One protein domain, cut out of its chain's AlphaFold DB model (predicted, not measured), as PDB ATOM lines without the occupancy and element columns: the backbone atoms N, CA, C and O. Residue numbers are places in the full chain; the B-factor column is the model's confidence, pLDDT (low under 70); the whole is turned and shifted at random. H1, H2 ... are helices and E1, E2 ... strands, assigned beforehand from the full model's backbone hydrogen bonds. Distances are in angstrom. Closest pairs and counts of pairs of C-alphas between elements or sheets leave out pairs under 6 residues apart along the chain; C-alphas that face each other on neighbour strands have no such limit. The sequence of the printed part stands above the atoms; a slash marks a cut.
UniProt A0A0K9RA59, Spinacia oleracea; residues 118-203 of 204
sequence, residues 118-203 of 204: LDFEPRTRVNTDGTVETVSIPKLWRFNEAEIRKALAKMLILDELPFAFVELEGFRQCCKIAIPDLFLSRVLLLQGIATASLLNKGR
ATOM      1  N   LEU A 118     134.918 238.978 180.736       76.88
ATOM      2  CA  LEU A 118     134.550 238.086 179.645       76.88
ATOM      3  C   LEU A 118     134.994 238.747 178.343       76.88
ATOM      4  O   LEU A 118     134.470 239.795 177.977       76.88
ATOM      5  N   ASP A 119     135.962 238.133 177.684       75.94
ATOM      6  CA  ASP A 119     136.474 238.545 176.385       75.94
ATOM      7  C   ASP A 119     136.154 237.451 175.352       75.94
ATOM      8  O   ASP A 119     135.819 236.321 175.718       75.94
ATOM      9  N   PHE A 120     136.225 237.758 174.063       80.75
ATOM     10  CA  PHE A 120     136.023 236.783 172.992       80.75
ATOM     11  C   PHE A 120     137.227 236.811 172.064       80.75
ATOM     12  O   PHE A 120     137.489 237.823 171.419       80.75
ATOM     13  N   GLU A 121     137.942 235.690 171.958       81.00
ATOM     14  CA  GLU A 121     139.048 235.578 171.008       81.00
ATOM     15  C   GLU A 121     138.621 234.791 169.761       81.00
ATOM     16  O   GLU A 121     137.919 233.775 169.877       81.00
ATOM     17  N   PRO A 122     139.020 235.236 168.557       81.31
ATOM     18  CA  PRO A 122     138.808 234.463 167.346       81.31
ATOM     19  C   PRO A 122     139.731 233.244 167.369       81.31
ATOM     20  O   PRO A 122     140.951 233.369 167.483       81.31
ATOM     21  N   ARG A 123     139.158 232.047 167.238       79.38
ATOM     22  CA  ARG A 123     139.918 230.812 167.055       79.38
ATOM     23  C   ARG A 123     139.519 230.160 165.748       79.38
ATOM     24  O   ARG A 123     138.363 229.791 165.548       79.38
ATOM     25  N   THR A 124     140.501 229.968 164.884       82.12
ATOM     26  CA  THR A 124     140.327 229.217 163.650       82.12
ATOM     27  C   THR A 124     140.218 227.730 163.973       82.12
ATOM     28  O   THR A 124     141.077 227.160 164.653       82.12
ATOM     29  N   ARG A 125     139.139 227.102 163.513       75.94
ATOM     30  CA  ARG A 125     138.942 225.654 163.541       75.94
ATOM     31  C   ARG A 125     138.904 225.160 162.104       75.94
ATOM     32  O   ARG A 125     138.247 225.756 161.258       75.94
ATOM     33  N   VAL A 126     139.633 224.084 161.842       78.81
ATOM     34  CA  VAL A 126     139.528 223.356 160.580       78.81
ATOM     35  C   VAL A 126     138.526 222.239 160.818       78.81
ATOM     36  O   VAL A 126     138.752 221.387 161.681       78.81
ATOM     37  N   ASN A 127     137.397 222.293 160.121       78.94
ATOM     38  CA  ASN A 127     136.390 221.244 160.169       78.94
ATOM     39  C   ASN A 127     136.887 220.003 159.416       78.94
ATOM     40  O   ASN A 127     137.814 220.070 158.607       78.94
ATOM     41  N   THR A 128     136.258 218.855 159.669       75.00
ATOM     42  CA  THR A 128     136.564 217.581 158.994       75.00
ATOM     43  C   THR A 128     136.448 217.657 157.473       75.00
ATOM     44  O   THR A 128     137.126 216.909 156.777       75.00
ATOM     45  N   ASP A 129     135.665 218.610 156.969       79.50
ATOM     46  CA  ASP A 129     135.417 218.824 155.542       79.50
ATOM     47  C   ASP A 129     136.465 219.751 154.890       79.50
ATOM     48  O   ASP A 129     136.322 220.158 153.739       79.50
ATOM     49  N   GLY A 130     137.518 220.127 155.628       76.69
ATOM     50  CA  GLY A 130     138.581 221.025 155.164       76.69
ATOM     51  C   GLY A 130     138.204 222.511 155.167       76.69
ATOM     52  O   GLY A 130     139.038 223.357 154.844       76.69
ATOM     53  N   THR A 131     136.976 222.854 155.563       77.31
ATOM     54  CA  THR A 131     136.532 224.240 155.727       77.31
ATOM     55  C   THR A 131     137.166 224.872 156.964       77.31
ATOM     56  O   THR A 131     137.212 224.288 158.049       77.31
ATOM     57  N   VAL A 132     137.695 226.082 156.786       80.12
ATOM     58  CA  VAL A 132     138.317 226.871 157.852       80.12
ATOM     59  C   VAL A 132     137.282 227.861 158.366       80.12
ATOM     60  O   VAL A 132     136.934 228.818 157.680       80.12
ATOM     61  N   GLU A 133     136.796 227.633 159.579       82.81
ATOM     62  CA  GLU A 133     135.823 228.504 160.229       82.81
ATOM     63  C   GLU A 133     136.474 229.248 161.389       82.81
ATOM     64  O   GLU A 133     137.201 228.680 162.210       82.81
ATOM     65  N   THR A 134     136.209 230.549 161.467       80.25
ATOM     66  CA  THR A 134     136.688 231.381 162.571       80.25
ATOM     67  C   THR A 134     135.571 231.474 163.597       80.25
ATOM     68  O   THR A 134     134.551 232.109 163.347       80.25
ATOM     69  N   VAL A 135     135.745 230.819 164.744       83.06
ATOM     70  CA  VAL A 135     134.743 230.798 165.813       83.06
ATOM     71  C   VAL A 135     135.216 231.691 166.950       83.06
ATOM     72  O   VAL A 135     136.351 231.571 167.410       83.06
ATOM     73  N   SER A 136     134.347 232.578 167.427       80.62
ATOM     74  CA  SER A 136     134.582 233.370 168.633       80.62
ATOM     75  C   SER A 136     134.394 232.494 169.871       80.62
ATOM     76  O   SER A 136     133.313 231.965 170.129       80.62
ATOM     77  N   ILE A 137     135.466 232.313 170.641       79.69
ATOM     78  CA  ILE A 137     135.452 231.511 171.866       79.69
ATOM     79  C   ILE A 137     135.525 232.451 173.070       79.69
ATOM     80  O   ILE A 137     136.383 233.338 173.082       79.69
ATOM     81  N   PRO A 138     134.674 232.263 174.098       75.69
ATOM     82  CA  PRO A 138     134.783 233.019 175.336       75.69
ATOM     83  C   PRO A 138     136.151 232.788 175.983       75.69
ATOM     84  O   PRO A 138     136.487 231.670 176.383       75.69
ATOM     85  N   LYS A 139     136.931 233.856 176.109       78.38
ATOM     86  CA  LYS A 139     138.177 233.904 176.856       78.38
ATOM     87  C   LYS A 139     137.924 234.614 178.171       78.38
ATOM     88  O   LYS A 139     137.436 235.738 178.232       78.38
ATOM     89  N   LEU A 140     138.276 233.944 179.255       72.88
ATOM     90  CA  LEU A 140     138.164 234.520 180.578       72.88
ATOM     91  C   LEU A 140     139.435 235.330 180.861       72.88
ATOM     92  O   LEU A 140     140.469 234.756 181.206       72.88
ATOM     93  N   TRP A 141     139.383 236.651 180.677       75.44
ATOM     94  CA  TRP A 141     140.533 237.513 180.928       75.44
ATOM     95  C   TRP A 141     140.685 237.778 182.425       75.44
ATOM     96  O   TRP A 141     139.748 238.172 183.131       75.44
ATOM     97  N   ARG A 142     141.897 237.534 182.919       74.56
ATOM     98  CA  ARG A 142     142.315 237.798 184.293       74.56
ATOM     99  C   ARG A 142     143.542 238.678 184.250       74.56
ATOM    100  O   ARG A 142     144.475 238.384 183.507       74.56
ATOM    101  N   PHE A 143     143.562 239.696 185.102       81.12
ATOM    102  CA  PHE A 143     144.780 240.444 185.346       81.12
ATOM    103  C   PHE A 143     145.870 239.482 185.841       81.12
ATOM    104  O   PHE A 143     145.728 238.839 186.884       81.12
ATOM    105  N   ASN A 144     146.935 239.355 185.052       83.25
ATOM    106  CA  ASN A 144     148.107 238.560 185.375       83.25
ATOM    107  C   ASN A 144     149.344 239.436 185.218       83.25
ATOM    108  O   ASN A 144     149.865 239.644 184.122       83.25
ATOM    109  N   GLU A 145     149.817 239.942 186.349       83.62
ATOM    110  CA  GLU A 145     150.964 240.836 186.402       83.62
ATOM    111  C   GLU A 145     152.221 240.216 185.767       83.62
ATOM    112  O   GLU A 145     152.962 240.897 185.060       83.62
ATOM    113  N   ALA A 146     152.448 238.912 185.947       84.06
ATOM    114  CA  ALA A 146     153.621 238.236 185.397       84.06
ATOM    115  C   ALA A 146     153.588 238.152 183.860       84.06
ATOM    116  O   ALA A 146     154.633 238.249 183.215       84.06
ATOM    117  N   GLU A 147     152.405 237.984 183.265       85.31
ATOM    118  CA  GLU A 147     152.242 238.004 181.806       85.31
ATOM    119  C   GLU A 147     152.434 239.407 181.238       85.31
ATOM    120  O   GLU A 147     153.145 239.565 180.245       85.31
ATOM    121  N   ILE A 148     151.893 240.426 181.910       87.50
ATOM    122  CA  ILE A 148     152.077 241.829 181.520       87.50
ATOM    123  C   ILE A 148     153.558 242.211 181.583       87.50
ATOM    124  O   ILE A 148     154.088 242.755 180.618       87.50
ATOM    125  N   ARG A 149     154.267 241.853 182.662       87.56
ATOM    126  CA  ARG A 149     155.716 242.094 182.781       87.56
ATOM    127  C   ARG A 149     156.512 241.401 181.673       87.56
ATOM    128  O   ARG A 149     157.456 241.987 181.155       87.56
ATOM    129  N   LYS A 150     156.134 240.180 181.276       87.00
ATOM    130  CA  LYS A 150     156.773 239.473 180.148       87.00
ATOM    131  C   LYS A 150     156.504 240.158 178.811       87.00
ATOM    132  O   LYS A 150     157.424 240.263 178.007       87.00
ATOM    133  N   ALA A 151     155.270 240.593 178.560       88.75
ATOM    134  CA  ALA A 151     154.926 241.330 177.348       88.75
ATOM    135  C   ALA A 151     155.691 242.662 177.278       88.75
ATOM    136  O   ALA A 151     156.280 242.975 176.249       88.75
ATOM    137  N   LEU A 152     155.778 243.375 178.403       89.50
ATOM    138  CA  LEU A 152     156.533 244.618 178.517       89.50
ATOM    139  C   LEU A 152     158.035 244.403 178.301       89.50
ATOM    140  O   LEU A 152     158.654 245.131 177.537       89.50
ATOM    141  N   ALA A 153     158.621 243.375 178.918       88.38
ATOM    142  CA  ALA A 153     160.023 243.026 178.701       88.38
ATOM    143  C   ALA A 153     160.312 242.701 177.228       88.38
ATOM    144  O   ALA A 153     161.330 243.132 176.700       88.38
ATOM    145  N   LYS A 154     159.406 241.979 176.554       88.75
ATOM    146  CA  LYS A 154     159.526 241.717 175.114       88.75
ATOM    147  C   LYS A 154     159.498 243.009 174.300       88.75
ATOM    148  O   LYS A 154     160.337 243.148 173.428       88.75
ATOM    149  N   MET A 155     158.585 243.934 174.598       90.12
ATOM    150  CA  MET A 155     158.509 245.239 173.930       90.12
ATOM    151  C   MET A 155     159.817 246.023 174.089       90.12
ATOM    152  O   MET A 155     160.400 246.432 173.099       90.12
ATOM    153  N   LEU A 156     160.337 246.140 175.317       91.00
ATOM    154  CA  LEU A 156     161.597 246.850 175.568       91.00
ATOM    155  C   LEU A 156     162.781 246.249 174.796       91.00
ATOM    156  O   LEU A 156     163.628 246.992 174.317       91.00
ATOM    157  N   ILE A 157     162.836 244.918 174.677       88.69
ATOM    158  CA  ILE A 157     163.892 244.224 173.926       88.69
ATOM    159  C   ILE A 157     163.724 244.430 172.415       88.69
ATOM    160  O   ILE A 157     164.716 244.635 171.729       88.69
ATOM    161  N   LEU A 158     162.496 244.337 171.899       91.38
ATOM    162  CA  LEU A 158     162.214 244.449 170.463       91.38
ATOM    163  C   LEU A 158     162.395 245.876 169.940       91.38
ATOM    164  O   LEU A 158     162.927 246.049 168.851       91.38
ATOM    165  N   ASP A 159     161.979 246.868 170.725       93.12
ATOM    166  CA  ASP A 159     162.036 248.286 170.358       93.12
ATOM    167  C   ASP A 159     163.330 248.964 170.851       93.12
ATOM    168  O   ASP A 159     163.451 250.185 170.789       93.12
ATOM    169  N   GLU A 160     164.275 248.181 171.388       90.88
ATOM    170  CA  GLU A 160     165.565 248.633 171.935       90.88
ATOM    171  C   GLU A 160     165.440 249.801 172.935       90.88
ATOM    172  O   GLU A 160     166.270 250.710 173.003       90.88
ATOM    173  N   LEU A 161     164.387 249.778 173.754       90.12
ATOM    174  CA  LEU A 161     164.109 250.836 174.718       90.12
ATOM    175  C   LEU A 161     164.891 250.631 176.025       90.12
ATOM    176  O   LEU A 161     164.963 249.513 176.550       90.12
ATOM    177  N   PRO A 162     165.401 251.714 176.645       89.00
ATOM    178  CA  PRO A 162     166.012 251.630 177.964       89.00
ATOM    179  C   PRO A 162     165.031 251.073 179.000       89.00
ATOM    180  O   PRO A 162     163.879 251.496 179.066       89.00
ATOM    181  N   PHE A 163     165.495 250.222 179.919       84.56
ATOM    182  CA  PHE A 163     164.644 249.717 181.011       84.56
ATOM    183  C   PHE A 163     164.094 250.826 181.923       84.56
ATOM    184  O   PHE A 163     163.097 250.615 182.607       84.56
ATOM    185  N   ALA A 164     164.716 252.011 181.926       87.56
ATOM    186  CA  ALA A 164     164.216 253.194 182.625       87.56
ATOM    187  C   ALA A 164     162.918 253.759 182.015       87.56
ATOM    188  O   ALA A 164     162.203 254.491 182.692       87.56
ATOM    189  N   PHE A 165     162.576 253.384 180.776       88.88
ATOM    190  CA  PHE A 165     161.363 253.820 180.079       88.88
ATOM    191  C   PHE A 165     160.092 253.597 180.909       88.88
ATOM    192  O   PHE A 165     159.205 254.444 180.960       88.88
ATOM    193  N   VAL A 166     160.035 252.480 181.635       87.88
ATOM    194  CA  VAL A 166     158.876 252.089 182.451       87.88
ATOM    195  C   VAL A 166     158.668 252.960 183.692       87.88
ATOM    196  O   VAL A 166     157.620 252.892 184.333       87.88
ATOM    197  N   GLU A 167     159.670 253.759 184.054       88.50
ATOM    198  CA  GLU A 167     159.628 254.681 185.188       88.50
ATOM    199  C   GLU A 167     159.333 256.119 184.762       88.50
ATOM    200  O   GLU A 167     159.088 256.956 185.628       88.50
ATOM    201  N   LEU A 168     159.293 256.395 183.455       90.44
ATOM    202  CA  LEU A 168     158.933 257.707 182.936       90.44
ATOM    203  C   LEU A 168     157.496 258.067 183.326       90.44
ATOM    204  O   LEU A 168     156.582 257.244 183.243       90.44
ATOM    205  N   GLU A 169     157.295 259.328 183.704       89.88
ATOM    206  CA  GLU A 169     156.020 259.826 184.231       89.88
ATOM    207  C   GLU A 169     154.860 259.607 183.248       89.88
ATOM    208  O   GLU A 169     153.808 259.101 183.631       89.88
ATOM    209  N   GLY A 170     155.070 259.888 181.956       91.12
ATOM    210  CA  GLY A 170     154.040 259.691 180.931       91.12
ATOM    211  C   GLY A 170     153.616 258.226 180.783       91.12
ATOM    212  O   GLY A 170     152.426 257.921 180.683       91.12
ATOM    213  N   PHE A 171     154.575 257.299 180.850       90.25
ATOM    214  CA  PHE A 171     154.274 255.872 180.799       90.25
ATOM    215  C   PHE A 171     153.561 255.405 182.074       90.25
ATOM    216  O   PHE A 171     152.558 254.697 181.997       90.25
ATOM    217  N   ARG A 172     154.002 255.874 183.250       88.69
ATOM    218  CA  ARG A 172     153.336 255.601 184.532       88.69
ATOM    219  C   ARG A 172     151.887 256.071 184.539       88.69
ATOM    220  O   ARG A 172     151.020 255.321 184.982       88.69
ATOM    221  N   GLN A 173     151.609 257.274 184.043       88.25
ATOM    222  CA  GLN A 173     150.247 257.809 183.962       88.25
ATOM    223  C   GLN A 173     149.369 256.977 183.022       88.25
ATOM    224  O   GLN A 173     148.256 256.608 183.399       88.25
ATOM    225  N   CYS A 174     149.895 256.603 181.852       88.88
ATOM    226  CA  CYS A 174     149.212 255.708 180.920       88.88
ATOM    227  C   CYS A 174     148.873 254.360 181.580       88.88
ATOM    228  O   CYS A 174     147.713 253.941 181.593       88.88
ATOM    229  N   CYS A 175     149.855 253.720 182.226       88.81
ATOM    230  CA  CYS A 175     149.650 252.457 182.931       88.81
ATOM    231  C   CYS A 175     148.658 252.581 184.088       88.81
ATOM    232  O   CYS A 175     147.862 251.674 184.281       88.81
ATOM    233  N   LYS A 176     148.645 253.693 184.828       86.75
ATOM    234  CA  LYS A 176     147.724 253.898 185.957       86.75
ATOM    235  C   LYS A 176     146.260 253.979 185.515       86.75
ATOM    236  O   LYS A 176     145.380 253.557 186.260       86.75
ATOM    237  N   ILE A 177     146.007 254.507 184.314       87.19
ATOM    238  CA  ILE A 177     144.669 254.571 183.707       87.19
ATOM    239  C   ILE A 177     144.283 253.216 183.108       87.19
ATOM    240  O   ILE A 177     143.179 252.732 183.348       87.19
ATOM    241  N   ALA A 178     145.181 252.594 182.343       86.12
ATOM    242  CA  ALA A 178     144.894 251.337 181.657       86.12
ATOM    243  C   ALA A 178     144.830 250.135 182.615       86.12
ATOM    244  O   ALA A 178     144.021 249.226 182.431       86.12
ATOM    245  N   ILE A 179     145.710 250.105 183.619       84.44
ATOM    246  CA  ILE A 179     145.948 248.965 184.506       84.44
ATOM    247  C   ILE A 179     146.274 249.467 185.933       84.44
ATOM    248  O   ILE A 179     147.442 249.543 186.320       84.44
ATOM    249  N   PRO A 180     145.254 249.779 186.754       79.50
ATOM    250  CA  PRO A 180     145.444 250.428 188.057       79.50
ATOM    251  C   PRO A 180     146.284 249.630 189.064       79.50
ATOM    252  O   PRO A 180     146.972 250.219 189.895       79.50
ATOM    253  N   ASP A 181     146.235 248.299 188.983       77.81
ATOM    254  CA  ASP A 181     146.924 247.388 189.906       77.81
ATOM    255  C   ASP A 181     148.367 247.054 189.467       77.81
ATOM    256  O   ASP A 181     149.034 246.232 190.097       77.81
ATOM    257  N   LEU A 182     148.869 247.653 188.379       81.81
ATOM    258  CA  LEU A 182     150.203 247.365 187.855       81.81
ATOM    259  C   LEU A 182     151.273 248.229 188.532       81.81
ATOM    260  O   LEU A 182     151.326 249.444 188.339       81.81
ATOM    261  N   PHE A 183     152.184 247.587 189.265       78.88
ATOM    262  CA  PHE A 183     153.358 248.246 189.828       78.88
ATOM    263  C   PHE A 183     154.605 247.934 188.996       78.88
ATOM    264  O   PHE A 183     155.041 246.785 188.900       78.88
ATOM    265  N   LEU A 184     155.192 248.969 188.390       80.25
ATOM    266  CA  LEU A 184     156.377 248.843 187.543       80.25
ATOM    267  C   LEU A 184     157.603 249.452 188.219       80.25
ATOM    268  O   LEU A 184     157.619 250.626 188.592       80.25
ATOM    269  N   SER A 185     158.653 248.642 188.325       81.50
ATOM    270  CA  SER A 185     159.999 249.092 188.666       81.50
ATOM    271  C   SER A 185     161.027 248.344 187.822       81.50
ATOM    272  O   SER A 185     160.812 247.181 187.454       81.50
ATOM    273  N   ARG A 186     162.164 248.993 187.539       82.69
ATOM    274  CA  ARG A 186     163.293 248.367 186.834       82.69
ATOM    275  C   ARG A 186     163.719 247.056 187.484       82.69
ATOM    276  O   ARG A 186     163.890 246.052 186.796       82.69
ATOM    277  N   VAL A 187     163.830 247.050 188.811       78.88
ATOM    278  CA  VAL A 187     164.275 245.883 189.588       78.88
ATOM    279  C   VAL A 187     163.335 244.693 189.387       78.88
ATOM    280  O   VAL A 187     163.798 243.583 189.127       78.88
ATOM    281  N   LEU A 188     162.018 244.915 189.427       75.62
ATOM    282  CA  LEU A 188     161.032 243.842 189.264       75.62
ATOM    283  C   LEU A 188     161.003 243.280 187.837       75.62
ATOM    284  O   LEU A 188     160.769 242.082 187.655       75.62
ATOM    285  N   LEU A 189     161.256 244.115 186.825       81.44
ATOM    286  CA  LEU A 189     161.361 243.658 185.438       81.44
ATOM    287  C   LEU A 189     162.616 242.818 185.213       81.44
ATOM    288  O   LEU A 189     162.517 241.727 184.652       81.44
ATOM    289  N   LEU A 190     163.770 243.267 185.713       79.56
ATOM    290  CA  LEU A 190     165.025 242.518 185.608       79.56
ATOM    291  C   LEU A 190     164.949 241.177 186.355       79.56
ATOM    292  O   LEU A 190     165.322 240.141 185.801       79.56
ATOM    293  N   GLN A 191     164.375 241.159 187.562       75.94
ATOM    294  CA  GLN A 191     164.111 239.919 188.304       75.94
ATOM    295  C   GLN A 191     163.154 238.983 187.544       75.94
ATOM    296  O   GLN A 191     163.367 237.767 187.502       75.94
ATOM    297  N   GLY A 192     162.118 239.528 186.897       72.06
ATOM    298  CA  GLY A 192     161.180 238.765 186.068       72.06
ATOM    299  C   GLY A 192     161.830 238.123 184.836       72.06
ATOM    300  O   GLY A 192     161.546 236.968 184.513       72.06
ATOM    301  N   ILE A 193     162.737 238.837 184.166       74.44
ATOM    302  CA  ILE A 193     163.484 238.322 183.007       74.44
ATOM    303  C   ILE A 193     164.470 237.231 183.443       74.44
ATOM    304  O   ILE A 193     164.539 236.167 182.816       74.44
ATOM    305  N   ALA A 194     165.196 237.452 184.543       74.69
ATOM    306  CA  ALA A 194     166.148 236.486 185.086       74.69
ATOM    307  C   ALA A 194     165.459 235.174 185.496       74.69
ATOM    308  O   ALA A 194     165.880 234.091 185.088       74.69
ATOM    309  N   THR A 195     164.343 235.258 186.226       70.88
ATOM    310  CA  THR A 195     163.554 234.079 186.634       70.88
ATOM    311  C   THR A 195     162.946 233.334 185.442       70.88
ATOM    312  O   THR A 195     162.984 232.104 185.407       70.88
ATOM    313  N   ALA A 196     162.455 234.045 184.419       69.19
ATOM    314  CA  ALA A 196     161.965 233.423 183.186       69.19
ATOM    315  C   ALA A 196     163.077 232.700 182.402       69.19
ATOM    316  O   ALA A 196     162.843 231.632 181.832       69.19
ATOM    317  N   SER A 197     164.292 233.250 182.403       67.06
ATOM    318  CA  SER A 197     165.455 232.666 181.724       67.06
ATOM    319  C   SER A 197     165.978 231.419 182.445       67.06
ATOM    320  O   SER A 197     166.357 230.442 181.798       67.06
ATOM    321  N   LEU A 198     165.941 231.412 183.781       62.94
ATOM    322  CA  LEU A 198     166.320 230.257 184.601       62.94
ATOM    323  C   LEU A 198     165.327 229.092 184.467       62.94
ATOM    324  O   LEU A 198     165.753 227.947 184.339       62.94
ATOM    325  N   LEU A 199     164.018 229.365 184.400       60.22
ATOM    326  CA  LEU A 199     162.999 228.322 184.203       60.22
ATOM    327  C   LEU A 199     163.088 227.645 182.825       60.22
ATOM    328  O   LEU A 199     162.849 226.445 182.715       60.22
ATOM    329  N   ASN A 200     163.477 228.380 181.781       60.25
ATOM    330  CA  ASN A 200     163.672 227.804 180.445       60.25
ATOM    331  C   ASN A 200     164.971 226.986 180.321       60.25
ATOM    332  O   ASN A 200     165.053 226.110 179.462       60.25
ATOM    333  N   LYS A 201     165.972 227.222 181.183       59.94
ATOM    334  CA  LYS A 201     167.217 226.432 181.217       59.94
ATOM    335  C   LYS A 201     167.045 225.031 181.818       59.94
ATOM    336  O   LYS A 201     167.866 224.172 181.530       59.94
ATOM    337  N   GLY A 202     165.989 224.785 182.598       54.41
ATOM    338  CA  GLY A 202     165.697 223.474 183.201       54.41
ATOM    339  C   GLY A 202     164.796 222.557 182.365       54.41
ATOM    340  O   GLY A 202     164.350 221.530 182.866       54.41
ATOM    341  N   ARG A 203     164.472 222.939 181.123       54.19
ATOM    342  CA  ARG A 203     163.513 222.234 180.258       54.19
ATOM    343  C   ARG A 203     164.150 221.811 178.927       54.19
ATOM    344  O   ARG A 203     163.600 222.087 177.861       54.19
TER     345      ARG A 203
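AT A GLANCE: This is residues 118 to 203 of the 204 residues of a protein of Spinacia oleracea (UniProt A0A0K9RA59). A long two-stranded hairpin, E1 and E2, reaches like an arm to one side of a loose group of four helices. In that group H4 crosses H1 at about a right angle, H2 packs on the first residue of H4, H3 is near H2 but touches no helix, and residues 197 to 203 at the end of the printed part stick out. The printed part has 86 residues, with two strands and four helices in the order E1, E2, H1, H2, H3, H4; the sheet E1 - E2 is antiparallel and the class is mixed, helices and strands. The whole is only just loose, close to extended, with a radius of gyration of the C-alphas of 17.7 A and spans of 52 by 37 by 23 A.

IN THESE COORDINATES: Strand E1 is residues 118 to 126, 24.6 A long, and begins at C-alpha 118 at (134.550, 238.086, 179.645). Strand E2 is residues 132 to 141, 25.5 A long. Helix H1 is residues 145 to 158, 19.8 A long, with C-alpha 145 at (150.964, 240.836, 186.402). H2 is residues 163 to 167, and H3 is residues 169 to 178, 14.2 A long. H4, the longest helix, is residues 186 to 201, 23.0 A long, and ends at C-alpha 201 at (167.217, 226.432, 181.217).

HOW THE PARTS SIT: E1 and E2 form an antiparallel hairpin, with 153 degrees between their directions. Across it N 119 and O 139 are 2.9 A apart and N 125 and O 133 are 2.8 A apart, both within hydrogen-bond range. A tight link of 3 residues joins E2 to H1. E1 is apart from the four helices. H4 touches H1 with residues 189 to 193 alone; the closest C-alphas, of Arg 149 and Leu 189, are 6.4 A apart, and the lines stand about perpendicular at 89 degrees. H4 touches H2 with residue 186 alone, the closest C-alphas being those of Phe 163 and Arg 186 at 6.1 A. H3 touches no helix; it is close to H2 but not clearly touching, the closest C-alphas, of Val 166 and Arg 172, being 6.9 A apart. H1 and H3 are apart. In H1, H3 and H4 every O i to N i+4 pair is within hydrogen-bond range; in H2 0 of 1 is, beside 1 of 2 O i to N i+3 pairs.

THE WHOLE: The two C-alphas farthest apart, of Asp 129 and Glu 169, are 54.1 A apart. The printed part has no cut and no long link; the link from H3 to H4, 7 residues, is short. The mean pLDDT of the printed part is 80.9, and residues 196 to 203 are under 70.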